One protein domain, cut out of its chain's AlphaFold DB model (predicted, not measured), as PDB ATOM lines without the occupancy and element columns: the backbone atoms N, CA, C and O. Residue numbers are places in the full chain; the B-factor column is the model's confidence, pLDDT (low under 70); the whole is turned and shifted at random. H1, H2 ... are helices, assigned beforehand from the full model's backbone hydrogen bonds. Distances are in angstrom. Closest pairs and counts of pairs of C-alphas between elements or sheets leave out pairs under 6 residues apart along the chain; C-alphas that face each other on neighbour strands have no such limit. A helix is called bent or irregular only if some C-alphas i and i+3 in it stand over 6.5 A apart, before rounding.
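AT A GLANCE: This is residues 16 to 95 of the 170 residues of an uncharacterized protein of Vibrio kanaloae (UniProt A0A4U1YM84). Short helices make an elongated body: H1, H2 and H6 gather towards one end, H4 and H5 fill the middle, and H3 sits by itself at the other end. A long stretch with no named element, residues 42 to 55, runs along one side from H2 to H3, and the chain then folds back from H3 to H4. You have 80 printed residues with six named helices, H1 to H6 in order along the chain, and no named strand; the class is all helix. The whole is compact, with a radius of gyration of the C-alphas of 12.2 A, and its C-alphas span 38 by 23 by 19 A.

IN THESE COORDINATES: Find C-alpha 16 at (-17.807, 3.298, 13.550); from there H1, residues 16 to 25, runs 14.3 A to C-alpha 25. Next comes H2, residues 31 to 41, the longest helix, 15.6 A from first to last C-alpha; it is irregular, with C-alphas 32 and 35 lying 7.7 A apart. Look for C-alpha 56 at (-40.388, -9.766, 37.846), where H3, residues 56 to 61, begins and covers 8.8 A. H4 takes residues 72 to 77 over 9.0 A, and H5, residues 80 to 84, covers 6.3 A. H6, residues 90 to 95, covers 8.9 A and ends at C-alpha 95, at (-26.760, 6.348, 19.518).

HOW THE PARTS SIT: Start with H1 and H2, which touch at a steep tilt of 46 degrees, opposite ways; their closest C-alphas, those of Phe 23 and Phe 34, are 7.0 A apart. H2 also touches H4 at a steep tilt of 61 degrees, opposite ways, with the C-alphas of Thr 33 and Val 77 closest at 5.6 A. H1 and H6 only just touch, with 3 pairs of C-alphas within 8 A; the closest, His 22 and Val 95, are 5.8 A apart. With none of these three touching pairs at a shallow tilt, the helix packing is mostly crossed. H2 and H6 are close but not clearly touching, about perpendicular at 88 degrees, with the C-alphas of Leu 41 and Leu 92 closest at 7.5 A. H5 touches no helix but is near H4, where the C-alphas of Val 75 and Leu 83 are closest at 7.2 A. It is also near H6, where those of Gly 82 and Ala 91 are closest at 6.4 A. H3 is apart from H1, H2, H4, H5 and H6. In H1, H3, H4, H5 and H6 every O i to N i+4 pair is within hydrogen-bond range; in H2 it is 5 of 7.

THE WHOLE: The two C-alphas farthest apart, those of Ser 17 and Asn 57, are 38.3 A apart. The printed part has no cut. The link from H2 to H3, 14 residues, is long, while those from H1 to H2, H4 to H5 and H5 to H6 are tight. The mean pLDDT of the printed part is 94.6, and no printed residue is under 70.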
ATOM      1  N   ASP A  16     -18.426   3.802  12.318       91.75
ATOM      2  CA  ASP A  16     -17.807   3.298  13.550       91.75
ATOM      3  C   ASP A  16     -17.277   4.436  14.426       91.75
ATOM      4  O   ASP A  16     -17.621   4.509  15.605       91.75
ATOM      5  N   SER A  17     -16.548   5.389  13.838       92.25
ATOM      6  CA  SER A  17     -16.082   6.584  14.552       92.25
ATOM      7  C   SER A  17     -17.245   7.422  15.088       92.25
ATOM      8  O   SER A  17     -17.165   7.970  16.188       92.25
ATOM      9  N   LEU A  18     -18.355   7.507  14.345       94.81
ATOM     10  CA  LEU A  18     -19.560   8.204  14.804       94.81
ATOM     11  C   LEU A  18     -20.257   7.462  15.951       94.81
ATOM     12  O   LEU A  18     -20.736   8.102  16.889       94.81
ATOM     13  N   PHE A  19     -20.290   6.127  15.921       95.94
ATOM     14  CA  PHE A  19     -20.767   5.347  17.059       95.94
ATOM     15  C   PHE A  19     -19.909   5.608  18.294       95.94
ATOM     16  O   PHE A  19     -20.458   5.968  19.333       95.94
ATOM     17  N   GLU A  20     -18.584   5.497  18.188       93.75
ATOM     18  CA  GLU A  20     -17.670   5.760  19.306       93.75
ATOM     19  C   GLU A  20     -17.832   7.177  19.864       93.75
ATOM     20  O   GLU A  20     -17.944   7.353  21.083       93.75
ATOM     21  N   LYS A  21     -17.910   8.188  18.990       93.94
ATOM     22  CA  LYS A  21     -18.185   9.580  19.371       93.94
ATOM     23  C   LYS A  21     -19.453   9.675  20.221       93.94
ATOM     24  O   LYS A  21     -19.408  10.158  21.351       93.94
ATOM     25  N   HIS A  22     -20.581   9.174  19.716       95.12
ATOM     26  CA  HIS A  22     -21.861   9.304  20.416       95.12
ATOM     27  C   HIS A  22     -21.990   8.397  21.640       95.12
ATOM     28  O   HIS A  22     -22.720   8.743  22.568       95.12
ATOM     29  N   PHE A  23     -21.269   7.277  21.698       95.00
ATOM     30  CA  PHE A  23     -21.156   6.492  22.925       95.00
ATOM     31  C   PHE A  23     -20.418   7.260  24.019       95.00
ATOM     32  O   PHE A  23     -20.866   7.260  25.163       95.00
ATOM     33  N   ASN A  24     -19.332   7.959  23.678       93.50
ATOM     34  CA  ASN A  24     -18.594   8.779  24.639       93.50
ATOM     35  C   ASN A  24     -19.399   9.986  25.147       93.50
ATOM     36  O   ASN A  24     -19.214  10.403  26.291       93.50
ATOM     37  N   GLU A  25     -20.302  10.521  24.323       92.50
ATOM     38  CA  GLU A  25     -21.233  11.596  24.693       92.50
ATOM     39  C   GLU A  25     -22.471  11.088  25.459       92.50
ATOM     40  O   GLU A  25     -23.133  11.865  26.150       92.50
ATOM     41  N   SER A  26     -22.813   9.800  25.339       94.25
ATOM     42  CA  SER A  26     -24.014   9.219  25.942       94.25
ATOM     43  C   SER A  26     -23.766   8.766  27.384       94.25
ATOM     44  O   SER A  26     -22.852   7.982  27.646       94.25
ATOM     45  N   PRO A  27     -24.626   9.150  28.343       95.50
ATOM     46  CA  PRO A  27     -24.506   8.675  29.715       95.50
ATOM     47  C   PRO A  27     -25.060   7.254  29.910       95.50
ATOM     48  O   PRO A  27     -24.919   6.705  31.000       95.50
ATOM     49  N   PHE A  28     -25.721   6.659  28.910       97.31
ATOM     50  CA  PHE A  28     -26.576   5.476  29.086       97.31
ATOM     51  C   PHE A  28     -25.850   4.130  29.048       97.31
ATOM     52  O   PHE A  28     -26.455   3.102  29.357       97.31
ATOM     53  N   PHE A  29     -24.565   4.116  28.706       97.81
ATOM     54  CA  PHE A  29     -23.792   2.891  28.512       97.81
ATOM     55  C   PHE A  29     -22.562   2.850  29.412       97.81
ATOM     56  O   PHE A  29     -21.977   3.878  29.761       97.81
ATOM     57  N   LYS A  30     -22.142   1.642  29.787       97.50
ATOM     58  CA  LYS A  30     -20.862   1.432  30.466       97.50
ATOM     59  C   LYS A  30     -19.740   1.511  29.430       97.50
ATOM     60  O   LYS A  30     -19.776   0.812  28.424       97.50
ATOM     61  N   LYS A  31     -18.707   2.320  29.686       95.19
ATOM     62  CA  LYS A  31     -17.620   2.554  28.713       95.19
ATOM     63  C   LYS A  31     -16.927   1.274  28.236       95.19
ATOM     64  O   LYS A  31     -16.672   1.117  27.052       95.19
ATOM     65  N   HIS A  32     -16.683   0.328  29.142       95.75
ATOM     66  CA  HIS A  32     -16.031  -0.943  28.806       95.75
ATOM     67  C   HIS A  32     -16.909  -1.899  27.978       95.75
ATOM     68  O   HIS A  32     -16.440  -2.967  27.604       95.75
ATOM     69  N   THR A  33     -18.179  -1.561  27.717       96.62
ATOM     70  CA  THR A  33     -19.084  -2.391  26.914       96.62
ATOM     71  C   THR A  33     -19.355  -1.809  25.527       96.62
ATOM     72  O   THR A  33     -20.214  -2.334  24.829       96.62
ATOM     73  N   PHE A  34     -18.682  -0.740  25.093       95.75
ATOM     74  CA  PHE A  34     -18.975  -0.120  23.792       95.75
ATOM     75  C   PHE A  34     -18.835  -1.098  22.621       95.75
ATOM     76  O   PHE A  34     -19.756  -1.175  21.812       95.75
ATOM     77  N   ASP A  35     -17.794  -1.932  22.595       95.38
ATOM     78  CA  ASP A  35     -17.581  -2.913  21.521       95.38
ATOM     79  C   ASP A  35     -18.778  -3.852  21.335       95.38
ATOM     80  O   ASP A  35     -19.242  -4.078  20.217       95.38
ATOM     81  N   ILE A  36     -19.342  -4.374  22.431       96.50
ATOM     82  CA  ILE A  36     -20.502  -5.267  22.343       96.50
ATOM     83  C   ILE A  36     -21.759  -4.517  21.882       96.50
ATOM     84  O   ILE A  36     -22.567  -5.076  21.140       96.50
ATOM     85  N   VAL A  37     -21.915  -3.241  22.247       96.88
ATOM     86  CA  VAL A  37     -23.038  -2.437  21.753       96.88
ATOM     87  C   VAL A  37     -22.854  -2.084  20.275       96.88
ATOM     88  O   VAL A  37     -23.822  -2.161  19.524       96.88
ATOM     89  N   ILE A  38     -21.638  -1.795  19.807       95.75
ATOM     90  CA  ILE A  38     -21.352  -1.560  18.380       95.75
ATOM     91  C   ILE A  38     -21.745  -2.783  17.547       95.75
ATOM     92  O   ILE A  38     -22.451  -2.639  16.549       95.75
ATOM     93  N   ARG A  39     -21.390  -3.996  17.990       96.44
ATOM     94  CA  ARG A  39     -21.820  -5.244  17.329       96.44
ATOM     95  C   ARG A  39     -23.343  -5.360  17.241       96.44
ATOM     96  O   ARG A  39     -23.874  -5.845  16.242       96.44
ATOM     97  N   HIS A  40     -24.064  -4.879  18.257       96.56
ATOM     98  CA  HIS A  40     -25.522  -4.794  18.196       96.56
ATOM     99  C   HIS A  40     -26.010  -3.800  17.138       96.56
ATOM    100  O   HIS A  40     -26.900  -4.127  16.352       96.56
ATOM    101  N   LEU A  41     -25.422  -2.602  17.097       95.69
ATOM    102  CA  LEU A  41     -25.782  -1.562  16.128       95.69
ATOM    103  C   LEU A  41     -25.472  -1.968  14.680       95.69
ATOM    104  O   LEU A  41     -26.165  -1.532  13.764       95.69
ATOM    105  N   LYS A  42     -24.479  -2.840  14.485       94.81
ATOM    106  CA  LYS A  42     -24.136  -3.474  13.203       94.81
ATOM    107  C   LYS A  42     -24.998  -4.690  12.856       94.81
ATOM    108  O   LYS A  42     -24.788  -5.304  11.815       94.81
ATOM    109  N   HIS A  43     -25.966  -5.039  13.705       94.94
ATOM    110  CA  HIS A  43     -26.828  -6.216  13.559       94.94
ATOM    111  C   HIS A  43     -26.093  -7.567  13.590       94.94
ATOM    112  O   HIS A  43     -26.655  -8.582  13.186       94.94
ATOM    113  N   GLU A  44     -24.868  -7.611  14.114       96.56
ATOM    114  CA  GLU A  44     -24.117  -8.859  14.302       96.56
ATOM    115  C   GLU A  44     -24.658  -9.664  15.491       96.56
ATOM    116  O   GLU A  44     -24.598 -10.892  15.507       96.56
ATOM    117  N   ILE A  45     -25.194  -8.963  16.497       96.69
ATOM    118  CA  ILE A  45     -25.890  -9.538  17.652       96.69
ATOM    119  C   ILE A  45     -27.176  -8.758  17.949       96.69
ATOM    120  O   ILE A  45     -27.320  -7.589  17.590       96.69
ATOM    121  N   ASP A  46     -28.115  -9.362  18.675       96.38
ATOM    122  CA  ASP A  46     -29.331  -8.677  19.123       96.38
ATOM    123  C   ASP A  46     -29.434  -8.680  20.648       96.38
ATOM    124  O   ASP A  46     -30.044  -9.576  21.224       96.38
ATOM    125  N   LEU A  47     -28.895  -7.642  21.297       96.56
ATOM    126  CA  LEU A  47     -28.963  -7.475  22.752       96.56
ATOM    127  C   LEU A  47     -30.400  -7.462  23.281       96.56
ATOM    128  O   LEU A  47     -30.618  -7.790  24.439       96.56
ATOM    129  N   ASN A  48     -31.405  -7.130  22.459       93.94
ATOM    130  CA  ASN A  48     -32.812  -7.155  22.877       93.94
ATOM    131  C   ASN A  48     -33.412  -8.567  22.921       93.94
ATOM    132  O   ASN A  48     -34.550  -8.719  23.389       93.94
ATOM    133  N   LYS A  49     -32.693  -9.559  22.386       93.25
ATOM    134  CA  LYS A  49     -33.121 -10.957  22.270       93.25
ATOM    135  C   LYS A  49     -32.109 -11.952  22.840       93.25
ATOM    136  O   LYS A  49     -32.521 -13.063  23.156       93.25
ATOM    137  N   SER A  50     -30.834 -11.586  22.950       91.06
ATOM    138  CA  SER A  50     -29.786 -12.421  23.529       91.06
ATOM    139  C   SER A  50     -29.864 -12.429  25.059       91.06
ATOM    140  O   SER A  50     -30.385 -11.494  25.668       91.06
ATOM    141  N   GLY A  51     -29.381 -13.510  25.671       91.62
ATOM    142  CA  GLY A  51     -29.470 -13.723  27.113       91.62
ATOM    143  C   GLY A  51     -30.855 -14.172  27.588       91.62
ATOM    144  O   GLY A  51     -31.727 -14.556  26.801       91.62
ATOM    145  N   THR A  52     -31.067 -14.142  28.902       95.06
ATOM    146  CA  THR A  52     -32.350 -14.497  29.522       95.06
ATOM    147  C   THR A  52     -33.214 -13.256  29.710       95.06
ATOM    148  O   THR A  52     -32.730 -12.167  30.018       95.06
ATOM    149  N   LYS A  53     -34.532 -13.392  29.523       95.81
ATOM    150  CA  LYS A  53     -35.472 -12.329  29.906       95.81
ATOM    151  C   LYS A  53     -35.559 -12.269  31.422       95.81
ATOM    152  O   LYS A  53     -35.825 -13.294  32.046       95.81
ATOM    153  N   LEU A  54     -35.425 -11.071  31.984       95.56
ATOM    154  CA  LEU A  54     -35.525 -10.900  33.428       95.56
ATOM    155  C   LEU A  54     -36.943 -11.199  33.925       95.56
ATOM    156  O   LEU A  54     -37.954 -10.729  33.377       95.56
ATOM    157  N   THR A  55     -36.992 -11.931  35.028       95.00
ATOM    158  CA  THR A  55     -38.172 -12.167  35.851       95.00
ATOM    159  C   THR A  55     -38.640 -10.880  36.537       95.00
ATOM    160  O   THR A  55     -37.955  -9.855  36.559       95.00
ATOM    161  N   ALA A  56     -39.850 -10.905  37.103       94.38
ATOM    162  CA  ALA A  56     -40.388  -9.766  37.846       94.38
ATOM    163  C   ALA A  56     -39.538  -9.409  39.080       94.38
ATOM    164  O   ALA A  56     -39.385  -8.225  39.373       94.38
ATOM    165  N   ASN A  57     -38.965 -10.412  39.753       93.81
ATOM    166  CA  ASN A  57     -38.130 -10.210  40.938       93.81
ATOM    167  C   ASN A  57     -36.787  -9.577  40.566       93.81
ATOM    168  O   ASN A  57     -36.458  -8.530  41.108       93.81
ATOM    169  N   GLU A  58     -36.089 -10.106  39.556       95.00
ATOM    170  CA  GLU A  58     -34.825  -9.518  39.081       95.00
ATOM    171  C   GLU A  58     -35.008  -8.061  38.629       95.00
ATOM    172  O   GLU A  58     -34.169  -7.205  38.893       95.00
ATOM    173  N   LYS A  59     -36.138  -7.742  37.980       94.50
ATOM    174  CA  LYS A  59     -36.468  -6.354  37.624       94.50
ATOM    175  C   LYS A  59     -36.680  -5.479  38.853       94.50
ATOM    176  O   LYS A  59     -36.194  -4.354  38.871       94.50
ATOM    177  N   LYS A  60     -37.385  -5.984  39.866       92.25
ATOM    178  CA  LYS A  60     -37.634  -5.259  41.116       92.25
ATOM    179  C   LYS A  60     -36.325  -4.933  41.838       92.25
ATOM    180  O   LYS A  60     -36.162  -3.799  42.277       92.25
ATOM    181  N   ASP A  61     -35.395  -5.883  41.888       92.88
ATOM    182  CA  ASP A  61     -34.085  -5.706  42.527       92.88
ATOM    183  C   ASP A  61     -33.228  -4.649  41.809       92.88
ATOM    184  O   ASP A  61     -32.432  -3.949  42.434       92.88
ATOM    185  N   LEU A  62     -33.445  -4.472  40.503       90.06
ATOM    186  CA  LEU A  62     -32.812  -3.435  39.682       90.06
ATOM    187  C   LEU A  62     -33.588  -2.104  39.645       90.06
ATOM    188  O   LEU A  62     -33.182  -1.189  38.931       90.06
ATOM    189  N   GLY A  63     -34.713  -1.985  40.360       89.81
ATOM    190  CA  GLY A  63     -35.571  -0.794  40.320       89.81
ATOM    191  C   GLY A  63     -36.313  -0.591  38.990       89.81
ATOM    192  O   GLY A  63     -36.791   0.504  38.703       89.81
ATOM    193  N   LEU A  64     -36.420  -1.636  38.167       91.06
ATOM    194  CA  LEU A  64     -37.075  -1.604  36.863       91.06
ATOM    195  C   LEU A  64     -38.571  -1.922  36.968       91.06
ATOM    196  O   LEU A  64     -39.029  -2.694  37.812       91.06
ATOM    197  N   ASN A  65     -39.347  -1.394  36.022       88.81
ATOM    198  CA  ASN A  65     -40.763  -1.724  35.891       88.81
ATOM    199  C   ASN A  65     -40.953  -3.233  35.639       88.81
ATOM    200  O   ASN A  65     -40.451  -3.772  34.654       88.81
ATOM    201  N   ALA A  66     -41.750  -3.912  36.469       89.19
ATOM    202  CA  ALA A  66     -42.004  -5.351  36.355       89.19
ATOM    203  C   ALA A  66     -42.626  -5.783  35.009       89.19
ATOM    204  O   ALA A  66     -42.471  -6.937  34.606       89.19
ATOM    205  N   ARG A  67     -43.292  -4.879  34.275       89.06
ATOM    206  CA  ARG A  67     -43.844  -5.137  32.929       89.06
ATOM    207  C   ARG A  67     -42.827  -4.936  31.805       89.06
ATOM    208  O   ARG A  67     -43.107  -5.298  30.664       89.06
ATOM    209  N   LEU A  68     -41.653  -4.375  32.099       91.88
ATOM    210  CA  LEU A  68     -40.613  -4.161  31.103       91.88
ATOM    211  C   LEU A  68     -40.092  -5.508  30.581       91.88
ATOM    212  O   LEU A  68     -39.762  -6.417  31.348       91.88
ATOM    213  N   SER A  69     -40.013  -5.621  29.257       92.56
ATOM    214  CA  SER A  69     -39.376  -6.744  28.568       92.56
ATOM    215  C   SER A  69     -37.929  -6.377  28.256       92.56
ATOM    216  O   SER A  69     -37.664  -5.615  27.318       92.56
ATOM    217  N   ILE A  70     -37.009  -6.896  29.068       95.50
ATOM    218  CA  ILE A  70     -35.572  -6.630  28.999       95.50
ATOM    219  C   ILE A  70     -34.786  -7.920  29.258       95.50
ATOM    220  O   ILE A  70     -35.234  -8.791  30.006       95.50
ATOM    221  N   THR A  71     -33.652  -8.050  28.586       97.12
ATOM    222  CA  THR A  71     -32.731  -9.188  28.657       97.12
ATOM    223  C   THR A  71     -31.557  -8.888  29.584       97.12
ATOM    224  O   THR A  71     -31.186  -7.724  29.761       97.12
ATOM    225  N   SER A  72     -30.946  -9.935  30.140       96.56
ATOM    226  CA  SER A  72     -29.719  -9.851  30.943       96.56
ATOM    227  C   SER A  72     -28.604  -9.113  30.210       96.56
ATOM    228  O   SER A  72     -27.938  -8.261  30.791       96.56
ATOM    229  N   ASP A  73     -28.453  -9.383  28.916       97.31
ATOM    230  CA  ASP A  73     -27.374  -8.830  28.100       97.31
ATOM    231  C   ASP A  73     -27.548  -7.323  27.892       97.31
ATOM    232  O   ASP A  73     -26.583  -6.566  27.984       97.31
ATOM    233  N   LEU A  74     -28.785  -6.855  27.689       97.44
ATOM    234  CA  LEU A  74     -29.051  -5.421  27.607       97.44
ATOM    235  C   LEU A  74     -28.812  -4.731  28.958       97.44
ATOM    236  O   LEU A  74     -28.227  -3.652  29.002       97.44
ATOM    237  N   VAL A  75     -29.204  -5.352  30.072       96.94
ATOM    238  CA  VAL A  75     -28.900  -4.818  31.414       96.94
ATOM    239  C   VAL A  75     -27.389  -4.743  31.653       96.94
ATOM    240  O   VAL A  75     -26.897  -3.780  32.247       96.94
ATOM    241  N   ALA A  76     -26.633  -5.729  31.167       97.25
ATOM    242  CA  ALA A  76     -25.191  -5.791  31.356       97.25
ATOM    243  C   ALA A  76     -24.462  -4.599  30.714       97.25
ATOM    244  O   ALA A  76     -23.506  -4.106  31.311       97.25
ATOM    245  N   VAL A  77     -24.941  -4.081  29.578       97.75
ATOM    246  CA  VAL A  77     -24.291  -2.964  28.862       97.75
ATOM    247  C   VAL A  77     -24.754  -1.571  29.304       97.75
ATOM    248  O   VAL A  77     -24.035  -0.587  29.117       97.75
ATOM    249  N   LEU A  78     -25.944  -1.465  29.896       97.62
ATOM    250  CA  LEU A  78     -26.508  -0.179  30.306       97.62
ATOM    251  C   LEU A  78     -25.892   0.317  31.616       97.62
ATOM    252  O   LEU A  78     -25.624  -0.450  32.543       97.62
ATOM    253  N   SER A  79     -25.681   1.628  31.696       97.19
ATOM    254  CA  SER A  79     -25.365   2.323  32.943       97.19
ATOM    255  C   SER A  79     -26.621   2.460  33.817       97.19
ATOM    256  O   SER A  79     -27.733   2.139  33.397       97.19
ATOM    257  N   LYS A  80     -26.462   3.000  35.033       95.31
ATOM    258  CA  LYS A  80     -27.601   3.313  35.907       95.31
ATOM    259  C   LYS A  80     -28.604   4.254  35.225       95.31
ATOM    260  O   LYS A  80     -29.788   3.944  35.194       95.31
ATOM    261  N   SER A  81     -28.134   5.338  34.607       95.69
ATOM    262  CA  SER A  81     -29.011   6.278  33.895       95.69
ATOM    263  C   SER A  81     -29.674   5.645  32.669       95.69
ATOM    264  O   SER A  81     -30.818   5.963  32.359       95.69
ATOM    265  N   GLY A  82     -28.999   4.711  31.989       95.88
ATOM    266  CA  GLY A  82     -29.597   3.945  30.894       95.88
ATOM    267  C   GLY A  82     -30.736   3.029  31.355       95.88
ATOM    268  O   GLY A  82     -31.729   2.871  30.646       95.88
ATOM    269  N   LEU A  83     -30.620   2.455  32.555       95.44
ATOM    270  CA  LEU A  83     -31.666   1.636  33.178       95.44
ATOM    271  C   LEU A  83     -32.850   2.469  33.693       95.44
ATOM    272  O   LEU A  83     -33.977   1.980  33.690       95.44
ATOM    273  N   GLU A  84     -32.608   3.718  34.092       93.44
ATOM    274  CA  GLU A  84     -33.633   4.659  34.570       93.44
ATOM    275  C   GLU A  84     -34.508   5.239  33.445       93.44
ATOM    276  O   GLU A  84     -35.547   5.844  33.714       93.44
ATOM    277  N   LEU A  85     -34.136   5.032  32.177       93.19
ATOM    278  CA  LEU A  85     -34.982   5.394  31.044       93.19
ATOM    279  C   LEU A  85     -36.335   4.677  31.121       93.19
ATOM    280  O   LEU A  85     -36.406   3.471  31.359       93.19
ATOM    281  N   VAL A  86     -37.412   5.389  30.767       90.56
ATOM    282  CA  VAL A  86     -38.768   4.807  30.641       90.56
ATOM    283  C   VAL A  86     -38.751   3.555  29.755       90.56
ATOM    284  O   VAL A  86     -39.472   2.584  29.993       90.56
ATOM    285  N   ARG A  87     -37.899   3.572  28.724       91.69
ATOM    286  CA  ARG A  87     -37.646   2.456  27.815       91.69
ATOM    287  C   ARG A  87     -36.135   2.298  27.624       91.69
ATOM    288  O   ARG A  87     -35.584   2.921  26.724       91.69
ATOM    289  N   PRO A  88     -35.459   1.414  28.377       94.25
ATOM    290  CA  PRO A  88     -34.002   1.260  28.285       94.25
ATOM    291  C   PRO A  88     -33.484   0.893  26.884       94.25
ATOM    292  O   PRO A  88     -32.380   1.257  26.497       94.25
ATOM    293  N   LYS A  89     -34.321   0.240  26.064       93.81
ATOM    294  CA  LYS A  89     -34.027  -0.054  24.650       93.81
ATOM    295  C   LYS A  89     -33.828   1.199  23.789       93.81
ATOM    296  O   LYS A  89     -33.197   1.114  22.739       93.81
ATOM    297  N   ASP A  90     -34.379   2.340  24.195       94.06
ATOM    298  CA  ASP A  90     -34.271   3.580  23.430       94.06
ATOM    299  C   ASP A  90     -32.862   4.193  23.524       94.06
ATOM    300  O   ASP A  90     -32.468   4.899  22.598       94.06
ATOM    301  N   ALA A  91     -32.042   3.815  24.518       95.94
ATOM    302  CA  ALA A  91     -30.620   4.177  24.556       95.94
ATOM    303  C   ALA A  91     -29.871   3.708  23.295       95.94
ATOM    304  O   ALA A  91     -29.076   4.450  22.720       95.94
ATOM    305  N   LEU A  92     -30.164   2.487  22.824       96.50
ATOM    306  CA  LEU A  92     -29.558   1.918  21.612       96.50
ATOM    307  C   LEU A  92     -29.963   2.720  20.373       96.50
ATOM    308  O   LEU A  92     -29.133   3.031  19.521       96.50
ATOM    309  N   LYS A  93     -31.248   3.086  20.294       94.50
ATOM    310  CA  LYS A  93     -31.790   3.879  19.186       94.50
ATOM    311  C   LYS A  93     -31.174   5.264  19.134       94.50
ATOM    312  O   LYS A  93     -30.909   5.742  18.038       94.50
ATOM    313  N   GLN A  94     -30.964   5.897  20.287       94.31
ATOM    314  CA  GLN A  94     -30.417   7.245  20.351       94.31
ATOM    315  C   GLN A  94     -29.028   7.293  19.706       94.31
ATOM    316  O   GLN A  94     -28.824   8.066  18.775       94.31
ATOM    317  N   VAL A  95     -28.108   6.411  20.114       96.00
ATOM    318  CA  VAL A  95     -26.760   6.348  19.518       96.00
ATOM    319  C   VAL A  95     -26.829   5.970  18.039       96.00
ATOM    320  O   VAL A  95     -26.204   6.629  17.208       96.00
TER     321      VAL A  95